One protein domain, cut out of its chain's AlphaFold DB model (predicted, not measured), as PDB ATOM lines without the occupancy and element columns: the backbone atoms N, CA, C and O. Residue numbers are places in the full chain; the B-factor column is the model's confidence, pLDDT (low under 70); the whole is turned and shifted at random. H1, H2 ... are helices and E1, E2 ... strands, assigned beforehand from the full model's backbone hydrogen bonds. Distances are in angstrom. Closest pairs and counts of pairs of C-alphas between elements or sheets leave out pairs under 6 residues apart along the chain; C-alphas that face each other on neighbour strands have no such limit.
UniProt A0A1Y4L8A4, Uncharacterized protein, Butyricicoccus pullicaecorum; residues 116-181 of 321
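AT A GLANCE: This is residues 116 to 181 of the 321 residues of an uncharacterized protein of Butyricicoccus pullicaecorum (UniProt A0A1Y4L8A4). A small sheet of three parallel strands, E1, E3 and E2, makes the core, with E3 in the middle; the two helices, H1 and H2, sit side by side at a steep tilt on one side of it, and much of the long loop between E1 and E2, for instance Phe 125 and Pro 126, lies on the other side. The stretch from E3 to H2 swings out as a loop around Asn 162, then folds back past the sheet to the helices. The printed part has 66 residues, with two named helices and three named strands in the order E1, E2, H1, E3, H2 along the chain; the sheet's order is E1, E3, E2, all parallel, and the class of the domain is mixed, helices and strands. The whole is compact, with a radius of gyration of the C-alphas of 10.7 A, and its C-alphas span 30 by 27 by 15 A along their three main axes.

HOW THE PARTS SIT: In the sheet, E3, residues 152 to 159, is the inner strand, and E1, residues 116 to 120, and E2, residues 134 to 137, are the edge strands. E1 and E3 are parallel, with 23 degrees between their directions; the C-alphas of Leu 118 and Cys 155 face each other at 4.6 A, and N 118 and O 154 are within hydrogen-bond range at 2.8 A, as are N 156 and O 118 at 2.9 A. E3 and E2 are parallel at 15 degrees; the C-alphas of Ala 156 and Cys 136 face each other at 4.7 A, and N 136 and O 155 are within hydrogen-bond range at 2.8 A, as are N 155 and O 134 at 2.9 A. E1 and E2 are apart. H1, residues 141 to 147, is on the sheet but only grazes it, with its residues 143 to 147; the closest C-alphas of H1 and E3 are those of Ala 147 and Val 154, 6.7 A apart. H2, residues 170 to 179, is on the sheet and also only grazes it, with its residues 172 to 179; the closest C-alphas of E1 and H2 are those of Leu 117 and Ala 176, 7.5 A apart. H1 and H2 touch, their closest C-alphas being those of Ala 141 and Ile 172 at 4.7 A, and they run the same way at a steep tilt of 37 degrees, only just beyond shallow. E2, H1 and E3 form a strand-helix-strand unit, two parallel neighbour strands with a helix between them along the chain, and its crossover is right-handed. Outside the named strands, residues 165 to 166 pair antiparallel with residues 123 to 124 and with residues 158 to 159 of E3. In both H1 and H2 every O i to N i+4 pair is within hydrogen-bond range.

IN THESE COORDINATES: E3, the longest strand, is 22.2 A from C-alpha 152 at (21.893, 17.003, 103.631) to C-alpha 159. E1 begins at C-alpha 116, (21.748, 17.688, 109.648), and is 13.3 A long; E2 measures 9.9 A. H1 is 10.0 A long, and H2, the longest helix with 10 residues, is 14.2 A and ends at C-alpha 179, (26.447, 25.498, 110.856).

THE WHOLE: The two C-alphas farthest apart are those of Asn 162 and Gln 178, at 30.9 A, while those of Val 116 and Asp 181, the first and last printed residues, are 6.1 A apart. The link from E1 to E2, residues 121 to 133, is long; the links from E2 to H1 and from H1 to E3 are tight, and that from E3 to H2 is short. The printed part has no cut. Its mean pLDDT is 93.7, and no printed residue is under 70.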
ATOM      1  N   VAL A 116      21.842  18.649 108.541       98.00
ATOM      2  CA  VAL A 116      21.748  17.688 109.648       98.00
ATOM      3  C   VAL A 116      23.124  17.131 109.994       98.00
ATOM      4  O   VAL A 116      23.816  16.585 109.136       98.00
ATOM      5  N   LEU A 117      23.488  17.188 111.274       98.06
ATOM      6  CA  LEU A 117      24.604  16.438 111.840       98.06
ATOM      7  C   LEU A 117      24.091  15.195 112.580       98.06
ATOM      8  O   LEU A 117      23.324  15.303 113.534       98.06
ATOM      9  N   LEU A 118      24.594  14.025 112.194       98.06
ATOM     10  CA  LEU A 118      24.542  12.783 112.956       98.06
ATOM     11  C   LEU A 118      25.853  12.578 113.716       98.06
ATOM     12  O   LEU A 118      26.933  12.548 113.122       98.06
ATOM     13  N   THR A 119      25.769  12.396 115.031       97.38
ATOM     14  CA  THR A 119      26.945  12.126 115.870       97.38
ATOM     15  C   THR A 119      26.601  11.242 117.077       97.38
ATOM     16  O   THR A 119      25.544  10.615 117.142       97.38
ATOM     17  N   THR A 120      27.513  11.122 118.035       96.25
ATOM     18  CA  THR A 120      27.313  10.390 119.288       96.25
ATOM     19  C   THR A 120      28.072  11.077 120.415       96.25
ATOM     20  O   THR A 120      29.036  11.789 120.163       96.25
ATOM     21  N   THR A 121      27.682  10.849 121.665       93.69
ATOM     22  CA  THR A 121      28.526  11.148 122.837       93.69
ATOM     23  C   THR A 121      29.146   9.886 123.441       93.69
ATOM     24  O   THR A 121      29.921   9.965 124.390       93.69
ATOM     25  N   THR A 122      28.845   8.714 122.868       89.31
ATOM     26  CA  THR A 122      29.408   7.421 123.269       89.31
ATOM     27  C   THR A 122      30.060   6.716 122.083       89.31
ATOM     28  O   THR A 122      31.020   7.253 121.548       89.31
ATOM     29  N   HIS A 123      29.607   5.520 121.692       88.19
ATOM     30  CA  HIS A 123      30.203   4.721 120.622       88.19
ATOM     31  C   HIS A 123      29.150   4.229 119.630       88.19
ATOM     32  O   HIS A 123      28.433   3.266 119.919       88.19
ATOM     33  N   ILE A 124      29.171   4.772 118.416       86.44
ATOM     34  CA  ILE A 124      28.254   4.391 117.339       86.44
ATOM     35  C   ILE A 124      29.014   3.770 116.166       86.44
ATOM     36  O   ILE A 124      30.194   4.043 115.961       86.44
ATOM     37  N   PHE A 125      28.362   2.905 115.392       85.06
ATOM     38  CA  PHE A 125      28.893   2.551 114.076       85.06
ATOM     39  C   PHE A 125      28.657   3.711 113.101       85.06
ATOM     40  O   PHE A 125      27.619   4.366 113.199       85.06
ATOM     41  N   PRO A 126      29.579   3.972 112.158       81.62
ATOM     42  CA  PRO A 126      29.327   4.927 111.088       81.62
ATOM     43  C   PRO A 126      28.014   4.606 110.364       81.62
ATOM     44  O   PRO A 126      27.726   3.441 110.073       81.62
ATOM     45  N   PHE A 127      27.223   5.636 110.064       84.81
ATOM     46  CA  PHE A 127      26.004   5.470 109.277       84.81
ATOM     47  C   PHE A 127      26.343   5.097 107.830       84.81
ATOM     48  O   PHE A 127      27.360   5.528 107.283       84.81
ATOM     49  N   SER A 128      25.488   4.287 107.203       81.62
ATOM     50  CA  SER A 128      25.702   3.863 105.819       81.62
ATOM     51  C   SER A 128      25.553   5.041 104.841       81.62
ATOM     52  O   SER A 128      24.827   5.996 105.140       81.62
ATOM     53  N   PRO A 129      26.152   4.961 103.635       77.19
ATOM     54  CA  PRO A 129      25.987   5.985 102.596       77.19
ATOM     55  C   PRO A 129      24.534   6.203 102.141       77.19
ATOM     56  O   PRO A 129      24.216   7.225 101.549       77.19
ATOM     57  N   LEU A 130      23.631   5.255 102.425       80.50
ATOM     58  CA  LEU A 130      22.196   5.415 102.162       80.50
ATOM     59  C   LEU A 130      21.535   6.414 103.125       80.50
ATOM     60  O   LEU A 130      20.516   7.007 102.790       80.50
ATOM     61  N   VAL A 131      22.100   6.590 104.322       83.12
ATOM     62  CA  VAL A 131      21.596   7.514 105.350       83.12
ATOM     63  C   VAL A 131      22.371   8.830 105.315       83.12
ATOM     64  O   VAL A 131      21.780   9.905 105.391       83.12
ATOM     65  N   CYS A 132      23.689   8.754 105.170       88.69
ATOM     66  CA  CYS A 132      24.618   9.869 105.296       88.69
ATOM     67  C   CYS A 132      25.180  10.274 103.923       88.69
ATOM     68  O   CYS A 132      25.801   9.454 103.251       88.69
ATOM     69  N   ASP A 133      25.028  11.546 103.543       92.94
ATOM     70  CA  ASP A 133      25.619  12.107 102.317       92.94
ATOM     71  C   ASP A 133      27.137  12.279 102.438       92.94
ATOM     72  O   ASP A 133      27.871  12.150 101.459       92.94
ATOM     73  N   ARG A 134      27.610  12.628 103.643       94.69
ATOM     74  CA  ARG A 134      28.996  13.039 103.904       94.69
ATOM     75  C   ARG A 134      29.490  12.478 105.236       94.69
ATOM     76  O   ARG A 134      28.929  12.790 106.282       94.69
ATOM     77  N   LEU A 135      30.548  11.666 105.206       95.06
ATOM     78  CA  LEU A 135      31.176  11.100 106.404       95.06
ATOM     79  C   LEU A 135      32.462  11.867 106.743       95.06
ATOM     80  O   LEU A 135      33.403  11.872 105.953       95.06
ATOM     81  N   CYS A 136      32.515  12.455 107.934       95.38
ATOM     82  CA  CYS A 136      33.668  13.188 108.450       95.38
ATOM     83  C   CYS A 136      34.300  12.420 109.618       95.38
ATOM     84  O   CYS A 136      33.697  12.270 110.682       95.38
ATOM     85  N   ILE A 137      35.523  11.927 109.428       95.62
ATOM     86  CA  ILE A 137      36.250  11.153 110.440       95.62
ATOM     87  C   ILE A 137      37.313  12.040 111.079       95.62
ATOM     88  O   ILE A 137      38.214  12.491 110.385       95.62
ATOM     89  N   ALA A 138      37.213  12.241 112.397       95.81
ATOM     90  CA  ALA A 138      38.070  13.144 113.169       95.81
ATOM     91  C   ALA A 138      38.251  14.536 112.513       95.81
ATOM     92  O   ALA A 138      39.392  14.955 112.320       95.81
ATOM     93  N   PRO A 139      37.153  15.235 112.150       97.56
ATOM     94  CA  PRO A 139      37.252  16.497 111.425       97.56
ATOM     95  C   PRO A 139      37.812  17.630 112.289       97.56
ATOM     96  O   PRO A 139      37.669  17.606 113.512       97.56
ATOM     97  N   THR A 140      38.352  18.670 111.659       98.06
ATOM     98  CA  THR A 140      38.548  19.980 112.305       98.06
ATOM     99  C   THR A 140      37.239  20.782 112.376       98.06
ATOM    100  O   THR A 140      36.214  20.407 111.796       98.06
ATOM    101  N   ALA A 141      37.261  21.914 113.088       97.44
ATOM    102  CA  ALA A 141      36.139  22.851 113.142       97.44
ATOM    103  C   ALA A 141      35.794  23.437 111.754       97.44
ATOM    104  O   ALA A 141      34.621  23.605 111.407       97.44
ATOM    105  N   GLU A 142      36.801  23.711 110.926       97.44
ATOM    106  CA  GLU A 142      36.616  24.195 109.556       97.44
ATOM    107  C   GLU A 142      36.018  23.109 108.660       97.44
ATOM    108  O   GLU A 142      35.075  23.376 107.915       97.44
ATOM    109  N   GLU A 143      36.517  21.875 108.765       98.06
ATOM    110  CA  GLU A 143      36.026  20.748 107.967       98.06
ATOM    111  C   GLU A 143      34.561  20.429 108.275       98.06
ATOM    112  O   GLU A 143      33.774  20.207 107.350       98.06
ATOM    113  N   ILE A 144      34.155  20.456 109.554       98.12
ATOM    114  CA  ILE A 144      32.749  20.230 109.915       98.12
ATOM    115  C   ILE A 144      31.851  21.373 109.429       98.12
ATOM    116  O   ILE A 144      30.752  21.124 108.932       98.12
ATOM    117  N   THR A 145      32.337  22.615 109.507       97.44
ATOM    118  CA  THR A 145      31.627  23.801 109.005       97.44
ATOM    119  C   THR A 145      31.411  23.693 107.498       97.44
ATOM    120  O   THR A 145      30.301  23.890 107.007       97.44
ATOM    121  N   GLN A 146      32.450  23.305 106.756       97.44
ATOM    122  CA  GLN A 146      32.375  23.116 105.311       97.44
ATOM    123  C   GLN A 146      31.446  21.955 104.928       97.44
ATOM    124  O   GLN A 146      30.653  22.088 103.996       97.44
ATOM    125  N   ALA A 147      31.497  20.832 105.651       97.06
ATOM    126  CA  ALA A 147      30.626  19.684 105.395       97.06
ATOM    127  C   ALA A 147      29.137  20.005 105.613       97.06
ATOM    128  O   ALA A 147      28.275  19.437 104.933       97.06
ATOM    129  N   LEU A 148      28.839  20.923 106.538       97.44
ATOM    130  CA  LEU A 148      27.494  21.406 106.860       97.44
ATOM    131  C   LEU A 148      27.088  22.662 106.068       97.44
ATOM    132  O   LEU A 148      25.995  23.175 106.272       97.44
ATOM    133  N   ALA A 149      27.919  23.155 105.143       94.88
ATOM    134  CA  ALA A 149      27.639  24.388 104.397       94.88
ATOM    135  C   ALA A 149      26.433  24.282 103.441       94.88
ATOM    136  O   ALA A 149      25.926  25.297 102.969       94.88
ATOM    137  N   GLN A 150      25.985  23.062 103.138       93.62
ATOM    138  CA  GLN A 150      24.831  22.790 102.285       93.62
ATOM    139  C   GLN A 150      23.900  21.773 102.957       93.62
ATOM    140  O   GLN A 150      24.385  20.941 103.733       93.62
ATOM    141  N   PRO A 151      22.592  21.794 102.634       96.62
ATOM    142  CA  PRO A 151      21.650  20.778 103.087       96.62
ATOM    143  C   PRO A 151      22.106  19.336 102.837       96.62
ATOM    144  O   PRO A 151      22.946  19.049 101.973       96.62
ATOM    145  N   GLY A 152      21.551  18.419 103.619       96.50
ATOM    146  CA  GLY A 152      21.893  17.003 103.631       96.50
ATOM    147  C   GLY A 152      22.383  16.535 104.997       96.50
ATOM    148  O   GLY A 152      22.436  17.283 105.973       96.50
ATOM    149  N   VAL A 153      22.756  15.261 105.048       98.19
ATOM    150  CA  VAL A 153      23.117  14.559 106.280       98.19
ATOM    151  C   VAL A 153      24.623  14.342 106.340       98.19
ATOM    152  O   VAL A 153      25.193  13.600 105.538       98.19
ATOM    153  N   VAL A 154      25.261  14.943 107.342       97.75
ATOM    154  CA  VAL A 154      26.667  14.724 107.686       97.75
ATOM    155  C   VAL A 154      26.742  13.779 108.879       97.75
ATOM    156  O   VAL A 154      26.156  14.058 109.917       97.75
ATOM    157  N   CYS A 155      27.480  12.677 108.773       97.44
ATOM    158  CA  CYS A 155      27.856  11.859 109.927       97.44
ATOM    159  C   CYS A 155      29.271  12.233 110.358       97.44
ATOM    160  O   CYS A 155      30.187  12.169 109.539       97.44
ATOM    161  N   ALA A 156      29.479  12.570 111.633       97.06
ATOM    162  CA  ALA A 156      30.810  12.904 112.129       97.06
ATOM    163  C   ALA A 156      31.111  12.336 113.520       97.06
ATOM    164  O   ALA A 156      30.259  12.302 114.412       97.06
ATOM    165  N   GLY A 157      32.362  11.913 113.702       97.06
ATOM    166  CA  GLY A 157      32.882  11.401 114.965       97.06
ATOM    167  C   GLY A 157      34.367  11.052 114.876       97.06
ATOM    168  O   GLY A 157      34.978  11.133 113.811       97.06
ATOM    169  N   VAL A 158      34.956  10.656 116.000       95.94
ATOM    170  CA  VAL A 158      36.383  10.304 116.105       95.94
ATOM    171  C   VAL A 158      36.546   8.780 116.086       95.94
ATOM    172  O   VAL A 158      35.780   8.102 116.765       95.94
ATOM    173  N   PRO A 159      37.511   8.193 115.357       94.38
ATOM    174  CA  PRO A 159      37.738   6.752 115.383       94.38
ATOM    175  C   PRO A 159      37.940   6.194 116.791       94.38
ATOM    176  O   PRO A 159      38.681   6.732 117.610       94.38
ATOM    177  N   SER A 160      37.330   5.044 117.031       92.44
ATOM    178  CA  SER A 160      37.486   4.253 118.240       92.44
ATOM    179  C   SER A 160      37.661   2.775 117.891       92.44
ATOM    180  O   SER A 160      37.659   2.376 116.724       92.44
ATOM    181  N   LYS A 161      37.832   1.931 118.912       85.88
ATOM    182  CA  LYS A 161      38.015   0.483 118.730       85.88
ATOM    183  C   LYS A 161      36.843  -0.122 117.943       85.88
ATOM    184  O   LYS A 161      35.704   0.328 118.061       85.88
ATOM    185  N   ASN A 162      37.119  -1.191 117.197       84.56
ATOM    186  CA  ASN A 162      36.129  -1.966 116.436       84.56
ATOM    187  C   ASN A 162      35.378  -1.154 115.363       84.56
ATOM    188  O   ASN A 162      34.178  -1.348 115.174       84.56
ATOM    189  N   SER A 163      36.071  -0.233 114.683       87.88
ATOM    190  CA  SER A 163      35.513   0.584 113.589       87.88
ATOM    191  C   SER A 163      34.327   1.465 113.998       87.88
ATOM    192  O   SER A 163      33.510   1.846 113.161       87.88
ATOM    193  N   LYS A 164      34.216   1.776 115.292       90.50
ATOM    194  CA  LYS A 164      33.209   2.695 115.821       90.50
ATOM    195  C   LYS A 164      33.719   4.127 115.818       90.50
ATOM    196  O   LYS A 164      34.924   4.365 115.827       90.50
ATOM    197  N   LEU A 165      32.785   5.064 115.877       92.50
ATOM    198  CA  LEU A 165      33.038   6.470 116.141       92.50
ATOM    199  C   LEU A 165      32.700   6.796 117.595       92.50
ATOM    200  O   LEU A 165      31.733   6.264 118.141       92.50
ATOM    201  N   THR A 166      33.489   7.677 118.196       94.44
ATOM    202  CA  THR A 166      33.202   8.371 119.450       94.44
ATOM    203  C   THR A 166      32.832   9.821 119.211       94.44
ATOM    204  O   THR A 166      32.954  10.327 118.091       94.44
ATOM    205  N   GLY A 167      32.385  10.487 120.274       94.88
ATOM    206  CA  GLY A 167      31.984  11.882 120.209       94.88
ATOM    207  C   GLY A 167      33.076  12.844 119.762       94.88
ATOM    208  O   GLY A 167      34.273  12.575 119.863       94.88
ATOM    209  N   LEU A 168      32.601  13.961 119.222       96.94
ATOM    210  CA  LEU A 168      33.398  15.097 118.780       96.94
ATOM    211  C   LEU A 168      33.858  15.934 119.983       96.94
ATOM    212  O   LEU A 168      33.255  15.875 121.055       96.94
ATOM    213  N   SER A 169      34.922  16.721 119.803       96.50
ATOM    214  CA  SER A 169      35.334  17.701 120.812       96.50
ATOM    215  C   SER A 169      34.304  18.829 120.931       96.50
ATOM    216  O   SER A 169      33.530  19.080 120.005       96.50
ATOM    217  N   GLU A 170      34.324  19.544 122.058       95.38
ATOM    218  CA  GLU A 170      33.436  20.694 122.283       95.38
ATOM    219  C   GLU A 170      33.607  21.773 121.201       95.38
ATOM    220  O   GLU A 170      32.626  22.313 120.704       95.38
ATOM    221  N   GLU A 171      34.846  22.029 120.775       96.69
ATOM    222  CA  GLU A 171      35.167  22.976 119.701       96.69
ATOM    223  C   GLU A 171      34.464  22.612 118.383       96.69
ATOM    224  O   GLU A 171      33.814  23.452 117.758       96.69
ATOM    225  N   ILE A 172      34.524  21.336 117.985       97.69
ATOM    226  CA  ILE A 172      33.882  20.858 116.755       97.69
ATOM    227  C   ILE A 172      32.354  20.875 116.910       97.69
ATOM    228  O   ILE A 172      31.647  21.270 115.982       97.69
ATOM    229  N   LEU A 173      31.820  20.488 118.077       96.62
ATOM    230  CA  LEU A 173      30.379  20.561 118.358       96.62
ATOM    231  C   LEU A 173      29.859  22.002 118.320       96.62
ATOM    232  O   LEU A 173      28.741  22.236 117.852       96.62
ATOM    233  N   GLN A 174      30.655  22.969 118.779       95.75
ATOM    234  CA  GLN A 174      30.320  24.387 118.722       95.75
ATOM    235  C   GLN A 174      30.272  24.886 117.274       95.75
ATOM    236  O   GLN A 174      29.279  25.503 116.887       95.75
ATOM    237  N   ALA A 175      31.284  24.562 116.462       96.56
ATOM    238  CA  ALA A 175      31.305  24.896 115.036       96.56
ATOM    239  C   ALA A 175      30.121  24.261 114.281       96.56
ATOM    240  O   ALA A 175      29.412  24.930 113.521       96.56
ATOM    241  N   ALA A 176      29.830  22.989 114.566       96.81
ATOM    242  CA  ALA A 176      28.673  22.300 114.009       96.81
ATOM    243  C   ALA A 176      27.350  22.944 114.441       96.81
ATOM    244  O   ALA A 176      26.452  23.102 113.622       96.81
ATOM    245  N   SER A 177      27.232  23.375 115.699       96.19
ATOM    246  CA  SER A 177      26.013  24.020 116.209       96.19
ATOM    247  C   SER A 177      25.710  25.357 115.539       96.19
ATOM    248  O   SER A 177      24.553  25.752 115.499       96.19
ATOM    249  N   GLN A 178      26.723  26.048 115.016       95.50
ATOM    250  CA  GLN A 178      26.554  27.293 114.258       95.50
ATOM    251  C   GLN A 178      26.227  27.043 112.777       95.50
ATOM    252  O   GLN A 178      25.724  27.934 112.093       95.50
ATOM    253  N   SER A 179      26.520  25.838 112.281       95.56
ATOM    254  CA  SER A 179      26.447  25.498 110.856       95.56
ATOM    255  C   SER A 179      25.281  24.575 110.508       95.56
ATOM    256  O   SER A 179      24.839  24.580 109.364       95.56
ATOM    257  N   ALA A 180      24.787  23.786 111.461       96.88
ATOM    258  CA  ALA A 180      23.669  22.869 111.282       96.88
ATOM    259  C   ALA A 180      22.330  23.503 111.685       96.88
ATOM    260  O   ALA A 180      22.275  24.403 112.522       96.88
ATOM    261  N   ASP A 181      21.250  22.968 111.125       96.25
ATOM    262  CA  ASP A 181      19.869  23.158 111.583       96.25
ATOM    263  C   ASP A 181      19.536  22.144 112.684       96.25
ATOM    264  O   ASP A 181      18.984  22.501 113.729       96.25
TER     265      ASP A 181